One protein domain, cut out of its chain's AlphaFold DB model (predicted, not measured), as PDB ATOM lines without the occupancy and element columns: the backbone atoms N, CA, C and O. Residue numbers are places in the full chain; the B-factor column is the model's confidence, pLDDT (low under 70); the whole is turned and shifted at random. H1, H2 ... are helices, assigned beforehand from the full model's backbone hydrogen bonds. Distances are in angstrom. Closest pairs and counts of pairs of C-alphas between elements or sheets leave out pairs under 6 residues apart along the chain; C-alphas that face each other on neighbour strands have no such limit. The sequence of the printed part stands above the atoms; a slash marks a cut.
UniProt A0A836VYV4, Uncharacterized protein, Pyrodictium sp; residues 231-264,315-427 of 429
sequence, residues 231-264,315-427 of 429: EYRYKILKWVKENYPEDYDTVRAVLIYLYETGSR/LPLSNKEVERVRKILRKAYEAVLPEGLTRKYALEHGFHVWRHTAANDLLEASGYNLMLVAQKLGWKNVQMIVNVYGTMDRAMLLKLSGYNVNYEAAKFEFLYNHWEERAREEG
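This is residues 231 to 264 and 315 to 427 of the 429 residues of an uncharacterized protein of Pyrodictium sp (UniProt A0A836VYV4). Five helices make a ring of contacts, from H1 to H2, H5, H4, H3 and back to H1, with H5 nearest the middle of the whole and H6 packing on H5 away from H1. H8 touches no helix and is the farthest from the middle; from it the long link 401 to 417 runs back to H9, near the first residues of H1. The printed part has 147 residues with nine named helices, H1 to H9 in chain order, and no named strand: all helix, its packing part aligned and part crossed. It is compact, with a radius of gyration of the C-alphas of 16.2 A and spans of 50 by 35 by 26 A.

Start at H1, residues 231 to 243: its residues 237 to 241 alone touch H2, residues 248 to 261, in a helical hairpin at a shallow tilt of 26 degrees, the closest C-alphas being Lys 241 and Tyr 248, 5.2 A. H3, residues 319 to 336, touches H1 at a steep tilt of 65 degrees with residues 328 to 336 alone, closest at the C-alphas of Ile 236 and Ala 332, 5.9 A. H4, residues 341 to 348, forms a hairpin with H3; the closest C-alphas are Arg 330 and Leu 347, 5.6 A. Next, H5, residues 352 to 365, touches H2 at a steep tilt of 51 degrees, closest at the C-alphas of Tyr 259 and Ala 358, 4.9 A. H4 and H5 are a hairpin too, closest at the C-alphas of Ala 346 and Val 353, 5.5 A. H6, residues 370 to 377, touches H5, closest at the C-alphas of Leu 362 and Val 373, 6.4 A. H7, residues 383 to 388, is close to H6 but not clearly touching, and H8, residues 394 to 400, is apart from H7. H9, residues 418 to 425, only just touches H1, with 3 pairs of C-alphas within 8 A, closest Glu 231 and Trp 419, 6.6 A. In H1 to H9 every O i to N i+4 pair is within hydrogen-bond range.

Find C-alpha 231 at (7.124, 151.390, 388.692); from there H1 runs 18.3 A. H2 is 19.9 A long, H3 25.4 A and H5 20.0 A. Find C-alpha 394, where H8 begins, at (4.722, 165.830, 371.902), and C-alpha 425, where H9 ends, at (11.340, 137.337, 392.422).

The C-alphas of Lys 320 and Gly 402 are the farthest apart, 52.2 A. Residues 265 to 314 are not printed; C-alphas 264 and 315 stand 13.7 A apart across the cut. The link from H8 to H9 is long. Mean pLDDT of the printed part is 93.6, and no printed residue is under 70.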
ATOM      1  N   GLU A 231       6.444 151.326 387.395       97.00
ATOM      2  CA  GLU A 231       7.124 151.390 388.692       97.00
ATOM      3  C   GLU A 231       6.132 151.542 389.851       97.00
ATOM      4  O   GLU A 231       6.184 150.795 390.829       97.00
ATOM      5  N   TYR A 232       5.200 152.495 389.755       98.25
ATOM      6  CA  TYR A 232       4.232 152.718 390.825       98.25
ATOM      7  C   TYR A 232       3.218 151.580 390.941       98.25
ATOM      8  O   TYR A 232       2.775 151.302 392.051       98.25
ATOM      9  N   ARG A 233       2.893 150.869 389.852       98.38
ATOM     10  CA  ARG A 233       2.076 149.640 389.920       98.38
ATOM     11  C   ARG A 233       2.769 148.582 390.769       98.38
ATOM     12  O   ARG A 233       2.149 148.055 391.690       98.38
ATOM     13  N   TYR A 234       4.052 148.329 390.503       98.62
ATOM     14  CA  TYR A 234       4.871 147.409 391.292       98.62
ATOM     15  C   TYR A 234       4.919 147.840 392.766       98.62
ATOM     16  O   TYR A 234       4.598 147.044 393.649       98.62
ATOM     17  N   LYS A 235       5.224 149.114 393.044       98.62
ATOM     18  CA  LYS A 235       5.294 149.627 394.422       98.62
ATOM     19  C   LYS A 235       3.951 149.538 395.155       98.62
ATOM     20  O   LYS A 235       3.938 149.240 396.344       98.62
ATOM     21  N   ILE A 236       2.826 149.753 394.463       98.69
ATOM     22  CA  ILE A 236       1.483 149.575 395.034       98.69
ATOM     23  C   ILE A 236       1.264 148.111 395.426       98.69
ATOM     24  O   ILE A 236       0.838 147.861 396.549       98.69
ATOM     25  N   LEU A 237       1.570 147.148 394.547       98.62
ATOM     26  CA  LEU A 237       1.438 145.723 394.881       98.62
ATOM     27  C   LEU A 237       2.292 145.356 396.091       98.62
ATOM     28  O   LEU A 237       1.789 144.749 397.032       98.62
ATOM     29  N   LYS A 238       3.560 145.773 396.084       98.62
ATOM     30  CA  LYS A 238       4.492 145.522 397.181       98.62
ATOM     31  C   LYS A 238       3.955 146.048 398.510       98.62
ATOM     32  O   LYS A 238       3.811 145.287 399.460       98.62
ATOM     33  N   TRP A 239       3.552 147.318 398.535       98.75
ATOM     34  CA  TRP A 239       3.006 147.944 399.734       98.75
ATOM     35  C   TRP A 239       1.742 147.232 400.232       98.75
ATOM     36  O   TRP A 239       1.583 147.015 401.433       98.75
ATOM     37  N   VAL A 240       0.844 146.824 399.327       98.69
ATOM     38  CA  VAL A 240      -0.368 146.080 399.702       98.69
ATOM     39  C   VAL A 240      -0.016 144.702 400.263       98.69
ATOM     40  O   VAL A 240      -0.609 144.312 401.261       98.69
ATOM     41  N   LYS A 241       0.953 143.981 399.685       98.50
ATOM     42  CA  LYS A 241       1.391 142.674 400.200       98.50
ATOM     43  C   LYS A 241       1.939 142.778 401.623       98.50
ATOM     44  O   LYS A 241       1.635 141.935 402.456       98.50
ATOM     45  N   GLU A 242       2.714 143.824 401.892       98.44
ATOM     46  CA  GLU A 242       3.341 144.069 403.195       98.44
ATOM     47  C   GLU A 242       2.326 144.502 404.268       98.44
ATOM     48  O   GLU A 242       2.435 144.088 405.419       98.44
ATOM     49  N   ASN A 243       1.327 145.317 403.908       98.62
ATOM     50  CA  ASN A 243       0.416 145.945 404.879       98.62
ATOM     51  C   ASN A 243      -0.965 145.274 404.972       98.62
ATOM     52  O   ASN A 243      -1.673 145.454 405.962       98.62
ATOM     53  N   TYR A 244      -1.367 144.534 403.939       98.38
ATOM     54  CA  TYR A 244      -2.670 143.878 403.811       98.38
ATOM     55  C   TYR A 244      -2.527 142.480 403.174       98.38
ATOM     56  O   TYR A 244      -3.136 142.220 402.133       98.38
ATOM     57  N   PRO A 245      -1.740 141.562 403.770       97.94
ATOM     58  CA  PRO A 245      -1.433 140.262 403.167       97.94
ATOM     59  C   PRO A 245      -2.682 139.412 402.886       97.94
ATOM     60  O   PRO A 245      -2.751 138.753 401.854       97.94
ATOM     61  N   GLU A 246      -3.698 139.474 403.751       98.00
ATOM     62  CA  GLU A 246      -4.963 138.736 403.587       98.00
ATOM     63  C   GLU A 246      -5.796 139.228 402.392       98.00
ATOM     64  O   GLU A 246      -6.501 138.453 401.748       98.00
ATOM     65  N   ASP A 247      -5.709 140.523 402.078       98.31
ATOM     66  CA  ASP A 247      -6.432 141.140 400.964       98.31
ATOM     67  C   ASP A 247      -5.602 141.197 399.682       98.31
ATOM     68  O   ASP A 247      -6.131 141.570 398.630       98.31
ATOM     69  N   TYR A 248      -4.311 140.858 399.763       98.50
ATOM     70  CA  TYR A 248      -3.346 141.067 398.692       98.50
ATOM     71  C   TYR A 248      -3.840 140.498 397.370       98.50
ATOM     72  O   TYR A 248      -3.874 141.201 396.359       98.50
ATOM     73  N   ASP A 249      -4.297 139.247 397.398       98.31
ATOM     74  CA  ASP A 249      -4.721 138.571 396.187       98.31
ATOM     75  C   ASP A 249      -5.949 139.220 395.540       98.31
ATOM     76  O   ASP A 249      -6.036 139.386 394.321       98.31
ATOM     77  N   THR A 250      -6.909 139.615 396.370       98.50
ATOM     78  CA  THR A 250      -8.126 140.284 395.912       98.50
ATOM     79  C   THR A 250      -7.791 141.645 395.314       98.50
ATOM     80  O   THR A 250      -8.266 141.979 394.227       98.50
ATOM     81  N   VAL A 251      -6.927 142.422 395.973       98.56
ATOM     82  CA  VAL A 251      -6.472 143.719 395.459       98.56
ATOM     83  C   VAL A 251      -5.714 143.535 394.145       98.56
ATOM     84  O   VAL A 251      -6.032 144.216 393.171       98.56
ATOM     85  N   ARG A 252      -4.771 142.587 394.071       98.44
ATOM     86  CA  ARG A 252      -4.015 142.272 392.850       98.44
ATOM     87  C   ARG A 252      -4.957 141.931 391.695       98.44
ATOM     88  O   ARG A 252      -4.842 142.529 390.627       98.44
ATOM     89  N   ALA A 253      -5.929 141.044 391.915       98.44
ATOM     90  CA  ALA A 253      -6.911 140.669 390.897       98.44
ATOM     91  C   ALA A 253      -7.739 141.871 390.415       98.44
ATOM     92  O   ALA A 253      -7.920 142.044 389.210       98.44
ATOM     93  N   VAL A 254      -8.185 142.739 391.333       98.56
ATOM     94  CA  VAL A 254      -8.917 143.973 391.000       98.56
ATOM     95  C   VAL A 254      -8.070 144.910 390.143       98.56
ATOM     96  O   VAL A 254      -8.558 145.412 389.130       98.56
ATOM     97  N   LEU A 255      -6.813 145.153 390.526       98.44
ATOM     98  CA  LEU A 255      -5.937 146.075 389.804       98.44
ATOM     99  C   LEU A 255      -5.645 145.586 388.386       98.44
ATOM    100  O   LEU A 255      -5.787 146.356 387.434       98.44
ATOM    101  N   ILE A 256      -5.309 144.301 388.238       98.31
ATOM    102  CA  ILE A 256      -5.055 143.688 386.931       98.31
ATOM    103  C   ILE A 256      -6.328 143.721 386.084       98.31
ATOM    104  O   ILE A 256      -6.285 144.147 384.933       98.31
ATOM    105  N   TYR A 257      -7.479 143.345 386.644       98.25
ATOM    106  CA  TYR A 257      -8.748 143.363 385.921       98.25
ATOM    107  C   TYR A 257      -9.117 144.763 385.409       98.25
ATOM    108  O   TYR A 257      -9.476 144.924 384.238       98.25
ATOM    109  N   LEU A 258      -9.028 145.789 386.265       97.75
ATOM    110  CA  LEU A 258      -9.332 147.168 385.876       97.75
ATOM    111  C   LEU A 258      -8.358 147.684 384.817       97.75
ATOM    112  O   LEU A 258      -8.783 148.413 383.922       97.75
ATOM    113  N   TYR A 259      -7.085 147.292 384.897       97.94
ATOM    114  CA  TYR A 259      -6.080 147.636 383.898       97.94
ATOM    115  C   TYR A 259      -6.346 146.950 382.546       97.94
ATOM    116  O   TYR A 259      -6.463 147.616 381.524       97.94
ATOM    117  N   GLU A 260      -6.533 145.631 382.527       96.69
ATOM    118  CA  GLU A 260      -6.708 144.844 381.295       96.69
ATOM    119  C   GLU A 260      -7.998 145.189 380.532       96.69
ATOM    120  O   GLU A 260      -8.069 145.062 379.304       96.69
ATOM    121  N   THR A 261      -9.038 145.609 381.258       95.94
ATOM    122  CA  THR A 261     -10.382 145.813 380.700       95.94
ATOM    123  C   THR A 261     -10.836 147.273 380.684       95.94
ATOM    124  O   THR A 261     -11.858 147.591 380.076       95.94
ATOM    125  N   GLY A 262     -10.151 148.182 381.384       94.75
ATOM    126  CA  GLY A 262     -10.584 149.579 381.514       94.75
ATOM    127  C   GLY A 262     -11.994 149.728 382.106       94.75
ATOM    128  O   GLY A 262     -12.695 150.708 381.841       94.75
ATOM    129  N   SER A 263     -12.482 148.734 382.850       94.56
ATOM    130  CA  SER A 263     -13.871 148.691 383.316       94.56
ATOM    131  C   SER A 263     -14.161 149.706 384.420       94.56
ATOM    132  O   SER A 263     -13.270 150.188 385.119       94.56
ATOM    133  N   ARG A 264     -15.436 150.089 384.564       92.25
ATOM    134  CA  ARG A 264     -15.875 150.933 385.691       92.25
ATOM    135  C   ARG A 264     -15.877 150.134 386.994       92.25
ATOM    136  O   ARG A 264     -16.037 148.922 386.978       92.25
ATOM    137  N   LEU A 315     -13.219 137.499 391.363       97.19
ATOM    138  CA  LEU A 315     -14.336 138.338 390.913       97.19
ATOM    139  C   LEU A 315     -15.555 137.478 390.543       97.19
ATOM    140  O   LEU A 315     -15.373 136.394 389.986       97.19
ATOM    141  N   PRO A 316     -16.793 137.967 390.749       97.62
ATOM    142  CA  PRO A 316     -17.165 139.310 391.215       97.62
ATOM    143  C   PRO A 316     -17.047 139.504 392.737       97.62
ATOM    144  O   PRO A 316     -17.093 138.550 393.503       97.62
ATOM    145  N   LEU A 317     -16.945 140.764 393.168       97.69
ATOM    146  CA  LEU A 317     -16.905 141.178 394.573       97.69
ATOM    147  C   LEU A 317     -18.269 141.639 395.088       97.69
ATOM    148  O   LEU A 317     -19.037 142.297 394.383       97.69
ATOM    149  N   SER A 318     -18.526 141.413 396.373       97.06
ATOM    150  CA  SER A 318     -19.608 142.071 397.101       97.06
ATOM    151  C   SER A 318     -19.335 143.570 397.299       97.06
ATOM    152  O   SER A 318     -18.195 144.038 397.298       97.06
ATOM    153  N   ASN A 319     -20.385 144.355 397.568       95.56
ATOM    154  CA  ASN A 319     -20.244 145.791 397.848       95.56
ATOM    155  C   ASN A 319     -19.317 146.086 399.044       95.56
ATOM    156  O   ASN A 319     -18.615 147.099 399.041       95.56
ATOM    157  N   LYS A 320     -19.300 145.207 400.059       97.31
ATOM    158  CA  LYS A 320     -18.420 145.346 401.230       97.31
ATOM    159  C   LYS A 320     -16.953 145.152 400.848       97.31
ATOM    160  O   LYS A 320     -16.110 145.927 401.291       97.31
ATOM    161  N   GLU A 321     -16.658 144.171 400.000       98.00
ATOM    162  CA  GLU A 321     -15.303 143.919 399.497       98.00
ATOM    163  C   GLU A 321     -14.827 145.052 398.587       98.00
ATOM    164  O   GLU A 321     -13.708 145.530 398.749       98.00
ATOM    165  N   VAL A 322     -15.688 145.570 397.702       97.94
ATOM    166  CA  VAL A 322     -15.358 146.742 396.870       97.94
ATOM    167  C   VAL A 322     -14.990 147.950 397.739       97.94
ATOM    168  O   VAL A 322     -14.009 148.641 397.455       97.94
ATOM    169  N   GLU A 323     -15.740 148.212 398.811       97.81
ATOM    170  CA  GLU A 323     -15.426 149.297 399.747       97.81
ATOM    171  C   GLU A 323     -14.135 149.027 400.536       97.81
ATOM    172  O   GLU A 323     -13.337 149.942 400.751       97.81
ATOM    173  N   ARG A 324     -13.880 147.773 400.928       98.06
ATOM    174  CA  ARG A 324     -12.628 147.375 401.589       98.06
ATOM    175  C   ARG A 324     -11.419 147.612 400.685       98.06
ATOM    176  O   ARG A 324     -10.491 148.308 401.094       98.06
ATOM    177  N   VAL A 325     -11.466 147.140 399.439       98.50
ATOM    178  CA  VAL A 325     -10.409 147.366 398.441       98.50
ATOM    179  C   VAL A 325     -10.207 148.864 398.205       98.50
ATOM    180  O   VAL A 325      -9.071 149.329 398.182       98.50
ATOM    181  N   ARG A 326     -11.283 149.657 398.109       98.31
ATOM    182  CA  ARG A 326     -11.193 151.121 397.961       98.31
ATOM    183  C   ARG A 326     -10.408 151.776 399.100       98.31
ATOM    184  O   ARG A 326      -9.573 152.640 398.841       98.31
ATOM    185  N   LYS A 327     -10.651 151.359 400.347       98.31
ATOM    186  CA  LYS A 327      -9.930 151.865 401.527       98.31
ATOM    187  C   LYS A 327      -8.453 151.476 401.511       98.31
ATOM    188  O   LYS A 327      -7.615 152.323 401.809       98.31
ATOM    189  N   ILE A 328      -8.136 150.234 401.140       98.69
ATOM    190  CA  ILE A 328      -6.749 149.754 401.016       98.69
ATOM    191  C   ILE A 328      -6.008 150.549 399.940       98.69
ATOM    192  O   ILE A 328      -4.936 151.091 400.200       98.69
ATOM    193  N   LEU A 329      -6.612 150.686 398.758       98.50
ATOM    194  CA  LEU A 329      -6.028 151.421 397.640       98.50
ATOM    195  C   LEU A 329      -5.776 152.886 397.980       98.50
ATOM    196  O   LEU A 329      -4.714 153.399 397.651       98.50
ATOM    197  N   ARG A 330      -6.697 153.546 398.693       98.44
ATOM    198  CA  ARG A 330      -6.485 154.922 399.157       98.44
ATOM    199  C   ARG A 330      -5.207 155.041 399.991       98.44
ATOM    200  O   ARG A 330      -4.385 155.897 399.689       98.44
ATOM    201  N   LYS A 331      -5.005 154.156 400.971       98.62
ATOM    202  CA  LYS A 331      -3.787 154.158 401.798       98.62
ATOM    203  C   LYS A 331      -2.531 153.839 400.982       98.62
ATOM    204  O   LYS A 331      -1.512 154.498 401.153       98.62
ATOM    205  N   ALA A 332      -2.622 152.891 400.047       98.62
ATOM    206  CA  ALA A 332      -1.518 152.570 399.145       98.62
ATOM    207  C   ALA A 332      -1.127 153.779 398.276       98.62
ATOM    208  O   ALA A 332       0.054 154.066 398.110       98.62
ATOM    209  N   TYR A 333      -2.102 154.533 397.762       98.62
ATOM    210  CA  TYR A 333      -1.850 155.756 396.994       98.62
ATOM    211  C   TYR A 333      -1.238 156.864 397.842       98.62
ATOM    212  O   TYR A 333      -0.350 157.566 397.364       98.62
ATOM    213  N   GLU A 334      -1.689 157.022 399.088       98.25
ATOM    214  CA  GLU A 334      -1.106 157.984 400.027       98.25
ATOM    215  C   GLU A 334       0.365 157.663 400.311       98.25
ATOM    216  O   GLU A 334       1.162 158.597 400.369       98.25
ATOM    217  N   ALA A 335       0.718 156.380 400.428       98.31
ATOM    218  CA  ALA A 335       2.069 155.930 400.752       98.31
ATOM    219  C   ALA A 335       3.031 155.888 399.551       98.31
ATOM    220  O   ALA A 335       4.216 156.165 399.707       98.31
ATOM    221  N   VAL A 336       2.546 155.507 398.365       98.19
ATOM    222  CA  VAL A 336       3.411 155.145 397.228       98.19
ATOM    223  C   VAL A 336       3.495 156.229 396.157       98.19
ATOM    224  O   VAL A 336       4.537 156.375 395.513       98.19
ATOM    225  N   LEU A 337       2.404 156.958 395.905       98.12
ATOM    226  CA  LEU A 337       2.371 157.919 394.805       98.12
ATOM    227  C   LEU A 337       2.997 159.255 395.231       98.12
ATOM    228  O   LEU A 337       2.675 159.757 396.310       98.12
ATOM    229  N   PRO A 338       3.832 159.875 394.377       96.50
ATOM    230  CA  PRO A 338       4.410 161.184 394.652       96.50
ATOM    231  C   PRO A 338       3.325 162.264 394.640       96.50
ATOM    232  O   PRO A 338       2.264 162.102 394.029       96.50
ATOM    233  N   GLU A 339       3.594 163.398 395.284       94.88
ATOM    234  CA  GLU A 339       2.709 164.558 395.187       94.88
ATOM    235  C   GLU A 339       2.535 165.011 393.736       94.88
ATOM    236  O   GLU A 339       3.483 165.076 392.956       94.88
ATOM    237  N   GLY A 340       1.287 165.292 393.359       92.81
ATOM    238  CA  GLY A 340       0.947 165.687 392.000       92.81
ATOM    239  C   GLY A 340      -0.469 165.292 391.597       92.81
ATOM    240  O   GLY A 340      -1.264 164.776 392.390       92.81
ATOM    241  N   LEU A 341      -0.778 165.531 390.321       91.12
ATOM    242  CA  LEU A 341      -2.116 165.340 389.761       91.12
ATOM    243  C   LEU A 341      -2.590 163.883 389.848       91.12
ATOM    244  O   LEU A 341      -3.736 163.643 390.219       91.12
ATOM    245  N   THR A 342      -1.713 162.915 389.555       95.25
ATOM    246  CA  THR A 342      -2.048 161.483 389.620       95.25
ATOM    247  C   THR A 342      -2.425 161.057 391.034       95.25
ATOM    248  O   THR A 342      -3.448 160.400 391.197       95.25
ATOM    249  N   ARG A 343      -1.658 161.458 392.063       96.94
ATOM    250  CA  ARG A 343      -1.982 161.147 393.465       96.94
ATOM    251  C   ARG A 343      -3.314 161.766 393.854       96.94
ATOM    252  O   ARG A 343      -4.194 161.043 394.305       96.94
ATOM    253  N   LYS A 344      -3.507 163.066 393.601       95.75
ATOM    254  CA  LYS A 344      -4.776 163.750 393.887       95.75
ATOM    255  C   LYS A 344      -5.965 163.022 393.249       95.75
ATOM    256  O   LYS A 344      -6.931 162.697 393.934       95.75
ATOM    257  N   TYR A 345      -5.857 162.698 391.961       95.06
ATOM    258  CA  TYR A 345      -6.911 161.997 391.234       95.06
ATOM    259  C   TYR A 345      -7.154 160.579 391.766       95.06
ATOM    260  O   TYR A 345      -8.300 160.166 391.905       95.06
ATOM    261  N   ALA A 346      -6.099 159.830 392.091       97.00
ATOM    262  CA  ALA A 346      -6.214 158.486 392.648       97.00
ATOM    263  C   ALA A 346      -6.888 158.486 394.032       97.00
ATOM    264  O   ALA A 346      -7.665 157.584 394.334       97.00
ATOM    265  N   LEU A 347      -6.652 159.507 394.861       96.50
ATOM    266  CA  LEU A 347      -7.307 159.637 396.167       96.50
ATOM    267  C   LEU A 347      -8.802 159.956 396.049       96.50
ATOM    268  O   LEU A 347      -9.604 159.419 396.811       96.50
ATOM    269  N   GLU A 348      -9.185 160.785 395.077       93.56
ATOM    270  CA  GLU A 348     -10.588 161.129 394.805       93.56
ATOM    271  C   GLU A 348     -11.326 160.009 394.041       93.56
ATOM    272  O   GLU A 348     -12.516 159.761 394.257       93.56
ATOM    273  N   HIS A 349     -10.622 159.292 393.161       94.75
ATOM    274  CA  HIS A 349     -11.189 158.356 392.188       94.75
ATOM    275  C   HIS A 349     -10.394 157.042 392.077       94.75
ATOM    276  O   HIS A 349      -9.995 156.619 390.987       94.75
ATOM    277  N   GLY A 350     -10.219 156.344 393.203       95.50
ATOM    278  CA  GLY A 350      -9.266 155.229 393.335       95.50
ATOM    279  C   GLY A 350      -9.391 154.056 392.363       95.50
ATOM    280  O   GLY A 350      -8.386 153.454 392.012       95.50
ATOM    281  N   PHE A 351     -10.581 153.750 391.845       97.69
ATOM    282  CA  PHE A 351     -10.718 152.744 390.781       97.69
ATOM    283  C   PHE A 351     -10.587 153.341 389.376       97.69
ATOM    284  O   PHE A 351     -10.109 152.679 388.459       97.69
ATOM    285  N   HIS A 352     -11.008 154.593 389.184       95.50
ATOM    286  CA  HIS A 352     -11.060 155.205 387.857       95.50
ATOM    287  C   HIS A 352      -9.671 155.565 387.320       95.50
ATOM    288  O   HIS A 352      -9.460 155.540 386.110       95.50
ATOM    289  N   VAL A 353      -8.704 155.824 388.206       96.75
ATOM    290  CA  VAL A 353      -7.298 156.035 387.825       96.75
ATOM    291  C   VAL A 353      -6.720 154.859 387.016       96.75
ATOM    292  O   VAL A 353      -5.901 155.070 386.124       96.75
ATOM    293  N   TRP A 354      -7.192 153.628 387.239       97.50
ATOM    294  CA  TRP A 354      -6.770 152.453 386.464       97.50
ATOM    295  C   TRP A 354      -7.347 152.434 385.060       97.50
ATOM    296  O   TRP A 354      -6.651 152.047 384.131       97.50
ATOM    297  N   ARG A 355      -8.573 152.938 384.880       94.88
ATOM    298  CA  ARG A 355      -9.144 153.148 383.547       94.88
ATOM    299  C   ARG A 355      -8.347 154.194 382.767       94.88
ATOM    300  O   ARG A 355      -8.114 153.993 381.582       94.88
ATOM    301  N   HIS A 356      -7.890 155.260 383.434       94.81
ATOM    302  CA  HIS A 356      -6.965 156.225 382.827       94.81
ATOM    303  C   HIS A 356      -5.635 155.591 382.441       94.81
ATOM    304  O   HIS A 356      -5.169 155.750 381.317       94.81
ATOM    305  N   THR A 357      -5.061 154.833 383.367       96.00
ATOM    306  CA  THR A 357      -3.781 154.160 383.175       96.00
ATOM    307  C   THR A 357      -3.844 153.171 382.006       96.00
ATOM    308  O   THR A 357      -3.007 153.236 381.117       96.00
ATOM    309  N   ALA A 358      -4.880 152.332 381.945       96.12
ATOM    310  CA  ALA A 358      -5.114 151.395 380.850       96.12
ATOM    311  C   ALA A 358      -5.281 152.088 379.493       96.12
ATOM    312  O   ALA A 358      -4.689 151.667 378.504       96.12
ATOM    313  N   ALA A 359      -6.091 153.153 379.445       95.38
ATOM    314  CA  ALA A 359      -6.337 153.896 378.215       95.38
ATOM    315  C   ALA A 359      -5.054 154.529 377.672       95.38
ATOM    316  O   ALA A 359      -4.778 154.400 376.485       95.38
ATOM    317  N   ASN A 360      -4.269 155.171 378.540       93.19
ATOM    318  CA  ASN A 360      -3.012 155.810 378.161       93.19
ATOM    319  C   ASN A 360      -1.972 154.798 377.671       93.19
ATOM    320  O   ASN A 360      -1.403 154.983 376.599       93.19
ATOM    321  N   ASP A 361      -1.780 153.696 378.398       94.12
ATOM    322  CA  ASP A 361      -0.858 152.637 377.982       94.12
ATOM    323  C   ASP A 361      -1.273 152.012 376.643       94.12
ATOM    324  O   ASP A 361      -0.427 151.798 375.778       94.12
ATOM    325  N   LEU A 362      -2.569 151.745 376.443       94.62
ATOM    326  CA  LEU A 362      -3.051 151.151 375.197       94.62
ATOM    327  C   LEU A 362      -3.001 152.134 374.023       94.62
ATOM    328  O   LEU A 362      -2.743 151.714 372.897       94.62
ATOM    329  N   LEU A 363      -3.236 153.429 374.258       92.62
ATOM    330  CA  LEU A 363      -3.044 154.465 373.242       92.62
ATOM    331  C   LEU A 363      -1.599 154.456 372.747       92.62
ATOM    332  O   LEU A 363      -1.382 154.355 371.545       92.62
ATOM    333  N   GLU A 364      -0.619 154.478 373.647       91.06
ATOM    334  CA  GLU A 364       0.792 154.438 373.256       91.06
ATOM    335  C   GLU A 364       1.156 153.118 372.557       91.06
ATOM    336  O   GLU A 364       1.742 153.144 371.473       91.06
ATOM    337  N   ALA A 365       0.740 151.976 373.114       92.19
ATOM    338  CA  ALA A 365       1.037 150.650 372.566       92.19
ATOM    339  C   ALA A 365       0.412 150.406 371.182       92.19
ATOM    340  O   ALA A 365       0.944 149.643 370.381       92.19
ATOM    341  N   SER A 366      -0.727 151.042 370.895       92.00
ATOM    342  CA  SER A 366      -1.457 150.889 369.630       92.00
ATOM    343  C   SER A 366      -1.116 151.947 368.580       92.00
ATOM    344  O   SER A 366      -1.770 151.998 367.538       92.00
ATOM    345  N   GLY A 367      -0.146 152.828 368.846       88.00
ATOM    346  CA  GLY A 367       0.151 153.939 367.942       88.00
ATOM    347  C   GLY A 367      -0.995 154.956 367.848       88.00
ATOM    348  O   GLY A 367      -1.217 155.541 366.794       88.00
ATOM    349  N   TYR A 368      -1.736 155.146 368.942       89.00
ATOM    350  CA  TYR A 368      -2.918 156.003 369.062       89.00
ATOM    351  C   TYR A 368      -4.106 155.570 368.185       89.00
ATOM    352  O   TYR A 368      -4.930 156.393 367.778       89.00
ATOM    353  N   ASN A 369      -4.266 154.263 367.946       90.88
ATOM    354  CA  ASN A 369      -5.460 153.729 367.292       90.88
ATOM    355  C   ASN A 369      -6.681 153.807 368.230       90.88
ATOM    356  O   ASN A 369      -6.972 152.897 369.011       90.88
ATOM    357  N   LEU A 370      -7.428 154.910 368.127       92.38
ATOM    358  CA  LEU A 370      -8.593 155.190 368.971       92.38
ATOM    359  C   LEU A 370      -9.686 154.119 368.868       92.38
ATOM    360  O   LEU A 370     -10.366 153.858 369.859       92.38
ATOM    361  N   MET A 371      -9.868 153.506 367.692       92.31
ATOM    362  CA  MET A 371     -10.898 152.486 367.487       92.31
ATOM    363  C   MET A 371     -10.552 151.200 368.234       92.31
ATOM    364  O   MET A 371     -11.407 150.639 368.919       92.31
ATOM    365  N   LEU A 372      -9.287 150.779 368.172       93.81
ATOM    366  CA  LEU A 372      -8.796 149.627 368.924       93.81
ATOM    367  C   LEU A 372      -8.970 149.851 370.428       93.81
ATOM    368  O   LEU A 372      -9.528 149.000 371.118       93.81
ATOM    369  N   VAL A 373      -8.567 151.021 370.934       94.38
ATOM    370  CA  VAL A 373      -8.737 151.384 372.352       94.38
ATOM    371  C   VAL A 373     -10.216 151.375 372.747       94.38
ATOM    372  O   VAL A 373     -10.586 150.823 373.787       94.38
ATOM    373  N   ALA A 374     -11.079 151.952 371.905       92.81
ATOM    374  CA  ALA A 374     -12.519 152.003 372.124       92.81
ATOM    375  C   ALA A 374     -13.151 150.610 372.214       92.81
ATOM    376  O   ALA A 374     -13.926 150.359 373.140       92.81
ATOM    377  N   GLN A 375     -12.795 149.704 371.302       92.19
ATOM    378  CA  GLN A 375     -13.295 148.331 371.288       92.19
ATOM    379  C   GLN A 375     -12.747 147.515 372.467       92.19
ATOM    380  O   GLN A 375     -13.522 146.885 373.184       92.19
ATOM    381  N   LYS A 376     -11.435 147.583 372.732       94.19
ATOM    382  CA  LYS A 376     -10.772 146.789 373.781       94.19
ATOM    383  C   LYS A 376     -11.248 147.131 375.194       94.19
ATOM    384  O   LYS A 376     -11.428 146.237 376.017       94.19
ATOM    385  N   LEU A 377     -11.417 148.418 375.494       93.81
ATOM    386  CA  LEU A 377     -11.655 148.908 376.860       93.81
ATOM    387  C   LEU A 377     -13.088 149.441 377.079       93.81
ATOM    388  O   LEU A 377     -13.507 149.680 378.218       93.81
ATOM    389  N   GLY A 378     -13.876 149.583 376.011       89.69
ATOM    390  CA  GLY A 378     -15.309 149.872 376.062       89.69
ATOM    391  C   GLY A 378     -15.667 151.360 376.048       89.69
ATOM    392  O   GLY A 378     -16.134 151.915 377.054       89.69
ATOM    393  N   TRP A 379     -15.517 151.999 374.883       89.12
ATOM    394  CA  TRP A 379     -16.054 153.329 374.574       89.12
ATOM    395  C   TRP A 379     -16.877 153.316 373.286       89.12
ATOM    396  O   TRP A 379     -16.418 152.864 372.248       89.12
ATOM    397  N   LYS A 380     -18.097 153.872 373.326       84.81
ATOM    398  CA  LYS A 380     -18.922 154.052 372.113       84.81
ATOM    399  C   LYS A 380     -18.512 155.266 371.282       84.81
ATOM    400  O   LYS A 380     -18.723 155.286 370.080       84.81
ATOM    401  N   ASN A 381     -17.998 156.302 371.942       86.12
ATOM    402  CA  ASN A 381     -17.592 157.543 371.299       86.12
ATOM    403  C   ASN A 381     -16.088 157.730 371.502       86.12
ATOM    404  O   ASN A 381     -15.655 157.997 372.624       86.12
ATOM    405  N   VAL A 382     -15.324 157.609 370.418       87.88
ATOM    406  CA  VAL A 382     -13.866 157.799 370.399       87.88
ATOM    407  C   VAL A 382     -13.452 159.210 370.817       87.88
ATOM    408  O   VAL A 382     -12.404 159.370 371.434       87.88
ATOM    409  N   GLN A 383     -14.305 160.220 370.614       85.25
ATOM    410  CA  GLN A 383     -14.030 161.587 371.063       85.25
ATOM    411  C   GLN A 383     -13.870 161.662 372.584       85.25
ATOM    412  O   GLN A 383     -13.082 162.451 373.091       85.25
ATOM    413  N   MET A 384     -14.556 160.794 373.340       84.69
ATOM    414  CA  MET A 384     -14.370 160.727 374.792       84.69
ATOM    415  C   MET A 384     -12.970 160.248 375.181       84.69
ATOM    416  O   MET A 384     -12.517 160.578 376.272       84.69
ATOM    417  N   ILE A 385     -12.292 159.481 374.323       88.81
ATOM    418  CA  ILE A 385     -10.908 159.050 374.552       88.81
ATOM    419  C   ILE A 385      -9.984 160.264 374.466       88.81
ATOM    420  O   ILE A 385      -9.270 160.549 375.425       88.81
ATOM    421  N   VAL A 386     -10.102 161.034 373.383       85.50
ATOM    422  CA  VAL A 386      -9.341 162.274 373.161       85.50
ATOM    423  C   VAL A 386      -9.591 163.282 374.284       85.50
ATOM    424  O   VAL A 386      -8.663 163.804 374.893       85.50
ATOM    425  N   ASN A 387     -10.862 163.504 374.608       83.19
ATOM    426  CA  ASN A 387     -11.274 164.529 375.556       83.19
ATOM    427  C   ASN A 387     -10.922 164.197 377.010       83.19
ATOM    428  O   ASN A 387     -10.758 165.110 377.815       83.19
ATOM    429  N   VAL A 388     -10.872 162.913 377.389       82.00
ATOM    430  CA  VAL A 388     -10.737 162.512 378.802       82.00
ATOM    431  C   VAL A 388      -9.404 161.867 379.123       82.00
ATOM    432  O   VAL A 388      -8.880 162.097 380.214       82.00
ATOM    433  N   TYR A 389      -8.882 161.056 378.209       80.75
ATOM    434  CA  TYR A 389      -7.796 160.135 378.503       80.75
ATOM    435  C   TYR A 389      -6.483 160.560 377.880       80.75
ATOM    436  O   TYR A 389      -5.482 160.378 378.542       80.75
ATOM    437  N   GLY A 390      -6.456 161.193 376.710       72.19
ATOM    438  CA  GLY A 390      -5.179 161.664 376.186       72.19
ATOM    439  C   GLY A 390      -5.187 162.067 374.726       72.19
ATOM    440  O   GLY A 390      -5.943 161.545 373.909       72.19
ATOM    441  N   THR A 391      -4.269 162.971 374.412       73.62
ATOM    442  CA  THR A 391      -3.793 163.265 373.062       73.62
ATOM    443  C   THR A 391      -2.389 162.694 372.894       73.62
ATOM    444  O   THR A 391      -1.741 162.324 373.876       73.62
ATOM    445  N   MET A 392      -1.908 162.632 371.653       81.50
ATOM    446  CA  MET A 392      -0.536 162.220 371.362       81.50
ATOM    447  C   MET A 392       0.475 163.057 372.145       81.50
ATOM    448  O   MET A 392       0.373 164.287 372.162       81.50
ATOM    449  N   ASP A 393       1.430 162.397 372.806       79.06
ATOM    450  CA  ASP A 393       2.519 163.108 373.468       79.06
ATOM    451  C   ASP A 393       3.395 163.829 372.433       79.06
ATOM    452  O   ASP A 393       3.629 163.340 371.323       79.06
ATOM    453  N   ARG A 394       3.909 165.004 372.799       83.81
ATOM    454  CA  ARG A 394       4.722 165.830 371.902       83.81
ATOM    455  C   ARG A 394       6.004 165.107 371.494       83.81
ATOM    456  O   ARG A 394       6.422 165.246 370.349       83.81
ATOM    457  N   ALA A 395       6.605 164.329 372.396       83.75
ATOM    458  CA  ALA A 395       7.789 163.531 372.083       83.75
ATOM    459  C   ALA A 395       7.498 162.497 370.986       83.75
ATOM    460  O   ALA A 395       8.285 162.355 370.050       83.75
ATOM    461  N   MET A 396       6.334 161.844 371.045       82.19
ATOM    462  CA  MET A 396       5.897 160.918 370.004       82.19
ATOM    463  C   MET A 396       5.622 161.631 368.681       82.19
ATOM    464  O   MET A 396       6.073 161.156 367.643       82.19
ATOM    465  N   LEU A 397       4.934 162.777 368.706       86.50
ATOM    466  CA  LEU A 397       4.688 163.575 367.502       86.50
ATOM    467  C   LEU A 397       6.003 163.968 366.817       86.50
ATOM    468  O   LEU A 397       6.134 163.838 365.602       86.50
ATOM    469  N   LEU A 398       6.991 164.413 367.597       88.94
ATOM    470  CA  LEU A 398       8.321 164.748 367.095       88.94
ATOM    471  C   LEU A 398       9.032 163.510 366.528       88.94
ATOM    472  O   LEU A 398       9.541 163.574 365.413       88.94
ATOM    473  N   LYS A 399       9.000 162.369 367.228       85.44
ATOM    474  CA  LYS A 399       9.568 161.110 366.725       85.44
ATOM    475  C   LYS A 399       8.933 160.676 365.398       85.44
ATOM    476  O   LYS A 399       9.653 160.346 364.462       85.44
ATOM    477  N   LEU A 400       7.603 160.724 365.288       84.38
ATOM    478  CA  LEU A 400       6.878 160.418 364.045       84.38
ATOM    479  C   LEU A 400       7.175 161.419 362.924       84.38
ATOM    480  O   LEU A 400       7.118 161.061 361.753       84.38
ATOM    481  N   SER A 401       7.527 162.653 363.279       90.06
ATOM    482  CA  SER A 401       7.934 163.695 362.332       90.06
ATOM    483  C   SER A 401       9.416 163.597 361.928       90.06
ATOM    484  O   SER A 401       9.925 164.505 361.279       90.06
ATOM    485  N   GLY A 402      10.122 162.528 362.320       88.38
ATOM    486  CA  GLY A 402      11.520 162.280 361.951       88.38
ATOM    487  C   GLY A 402      12.559 162.957 362.849       88.38
ATOM    488  O   GLY A 402      13.751 162.887 362.554       88.38
ATOM    489  N   TYR A 403      12.147 163.594 363.949       91.19
ATOM    490  CA  TYR A 403      13.095 164.156 364.911       91.19
ATOM    491  C   TYR A 403      13.707 163.048 365.770       91.19
ATOM    492  O   TYR A 403      13.018 162.124 366.210       91.19
ATOM    493  N   ASN A 404      15.002 163.178 366.069       89.25
ATOM    494  CA  ASN A 404      15.716 162.256 366.946       89.25
ATOM    495  C   ASN A 404      15.345 162.505 368.419       89.25
ATOM    496  O   ASN A 404      16.068 163.168 369.161       89.25
ATOM    497  N   VAL A 405      14.171 162.015 368.815       87.62
ATOM    498  CA  VAL A 405      13.669 162.069 370.189       87.62
ATOM    499  C   VAL A 405      13.671 160.662 370.766       87.62
ATOM    500  O   VAL A 405      13.066 159.747 370.202       87.62
ATOM    501  N   ASN A 406      14.324 160.497 371.918       82.44
ATOM    502  CA  ASN A 406      14.249 159.254 372.668       82.44
ATOM    503  C   ASN A 406      12.841 159.119 373.266       82.44
ATOM    504  O   ASN A 406      12.494 159.797 374.231       82.44
ATOM    505  N   TYR A 407      12.019 158.285 372.637       80.44
ATOM    506  CA  TYR A 407      10.662 157.978 373.073       80.44
ATOM    507  C   TYR A 407      10.471 156.464 373.047       80.44
ATOM    508  O   TYR A 407      10.525 155.841 371.976       80.44
ATOM    509  N   GLU A 408      10.240 155.895 374.225       80.62
ATOM    510  CA  GLU A 408       9.866 154.500 374.426       80.62
ATOM    511  C   GLU A 408       8.351 154.443 374.638       80.62
ATOM    512  O   GLU A 408       7.826 155.016 375.591       80.62
ATOM    513  N   ALA A 409       7.639 153.796 373.715       82.12
ATOM    514  CA  ALA A 409       6.199 153.619 373.846       82.12
ATOM    515  C   ALA A 409       5.895 152.632 374.978       82.12
ATOM    516  O   ALA A 409       6.588 151.623 375.129       82.12
ATOM    517  N   ALA A 410       4.826 152.879 375.734       85.31
ATOM    518  CA  ALA A 410       4.351 151.899 376.696       85.31
ATOM    519  C   ALA A 410       4.006 150.558 376.045       85.31
ATOM    520  O   ALA A 410       3.463 150.498 374.940       85.31
ATOM    521  N   LYS A 411       4.222 149.480 376.798       92.44
ATOM    522  CA  LYS A 411       3.611 148.178 376.529       92.44
ATOM    523  C   LYS A 411       2.263 148.111 377.238       92.44
ATOM    524  O   LYS A 411       2.156 148.511 378.398       92.44
ATOM    525  N   PHE A 412       1.247 147.557 376.580       95.00
ATOM    526  CA  PHE A 412      -0.039 147.289 377.227       95.00
ATOM    527  C   PHE A 412       0.029 146.005 378.068       95.00
ATOM    528  O   PHE A 412      -0.609 145.000 377.774       95.00
ATOM    529  N   GLU A 413       0.842 146.046 379.123       94.69
ATOM    530  CA  GLU A 413       0.996 144.974 380.104       94.69
ATOM    531  C   GLU A 413       1.004 145.557 381.516       94.69
ATOM    532  O   GLU A 413       1.464 146.679 381.730       94.69
ATOM    533  N   PHE A 414       0.458 144.822 382.489       96.19
ATOM    534  CA  PHE A 414       0.316 145.338 383.852       96.19
ATOM    535  C   PHE A 414       1.676 145.685 384.480       96.19
ATOM    536  O   PHE A 414       1.858 146.805 384.962       96.19
ATOM    537  N   LEU A 415       2.627 144.753 384.397       96.31
ATOM    538  CA  LEU A 415       4.052 144.931 384.674       96.31
ATOM    539  C   LEU A 415       4.847 144.419 383.469       96.31
ATOM    540  O   LEU A 415       4.384 143.497 382.802       96.31
ATOM    541  N   TYR A 416       5.998 145.033 383.194       94.38
ATOM    542  CA  TYR A 416       6.899 144.663 382.098       94.38
ATOM    543  C   TYR A 416       8.340 145.103 382.398       94.38
ATOM    544  O   TYR A 416       8.579 145.917 383.299       94.38
ATOM    545  N   ASN A 417       9.292 144.599 381.604       92.50
ATOM    546  CA  ASN A 417      10.736 144.828 381.754       92.50
ATOM    547  C   ASN A 417      11.210 144.422 383.174       92.50
ATOM    548  O   ASN A 417      10.623 143.540 383.800       92.50
ATOM    549  N   HIS A 418      12.232 145.092 383.716       95.62
ATOM    550  CA  HIS A 418      12.804 144.776 385.033       95.62
ATOM    551  C   HIS A 418      11.792 144.813 386.198       95.62
ATOM    552  O   HIS A 418      12.017 144.197 387.236       95.62
ATOM    553  N   TRP A 419      10.661 145.519 386.063       96.94
ATOM    554  CA  TRP A 419       9.620 145.532 387.098       96.94
ATOM    555  C   TRP A 419       8.820 144.231 387.156       96.94
ATOM    556  O   TRP A 419       8.362 143.854 388.231       96.94
ATOM    557  N   GLU A 420       8.641 143.549 386.023       95.94
ATOM    558  CA  GLU A 420       8.019 142.223 385.991       95.94
ATOM    559  C   GLU A 420       8.943 141.178 386.620       95.94
ATOM    560  O   GLU A 420       8.497 140.389 387.449       95.94
ATOM    561  N   GLU A 421      10.231 141.212 386.274       96.50
ATOM    562  CA  GLU A 421      11.258 140.316 386.820       96.50
ATOM    563  C   GLU A 421      11.313 140.421 388.347       96.50
ATOM    564  O   GLU A 421      11.082 139.437 389.049       96.50
ATOM    565  N   ARG A 422      11.454 141.645 388.870       97.50
ATOM    566  CA  ARG A 422      11.435 141.901 390.316       97.50
ATOM    567  C   ARG A 422      10.134 141.475 390.988       97.50
ATOM    568  O   ARG A 422      10.143 140.987 392.114       97.50
ATOM    569  N   ALA A 423       8.997 141.676 390.325       96.69
ATOM    570  CA  ALA A 423       7.711 141.255 390.864       96.69
ATOM    571  C   ALA A 423       7.609 139.728 390.972       96.69
ATOM    572  O   ALA A 423       7.014 139.246 391.931       96.69
ATOM    573  N   ARG A 424       8.193 138.967 390.040       96.69
ATOM    574  CA  ARG A 424       8.257 137.498 390.123       96.69
ATOM    575  C   ARG A 424       9.178 137.045 391.252       96.69
ATOM    576  O   ARG A 424       8.776 136.205 392.049       96.69
ATOM    577  N   GLU A 425      10.365 137.640 391.360       97.44
ATOM    578  CA  GLU A 425      11.340 137.337 392.422       97.44
ATOM    579  C   GLU A 425      10.761 137.568 393.825       97.44
ATOM    580  O   GLU A 425      10.941 136.753 394.726       97.44
ATOM    581  N   GLU A 426      10.001 138.650 394.007       97.12
ATOM    582  CA  GLU A 426       9.371 138.997 395.286       97.12
ATOM    583  C   GLU A 426       8.001 138.305 395.497       97.12
ATOM    584  O   GLU A 426       7.289 138.571 396.476       97.12
ATOM    585  N   GLY A 427       7.594 137.420 394.577       95.44
ATOM    586  CA  GLY A 427       6.318 136.697 394.610       95.44
ATOM    587  C   GLY A 427       5.102 137.626 394.598       95.44
ATOM    588  O   GLY A 427       4.114 137.374 395.294       95.44
TER     589      GLY A 427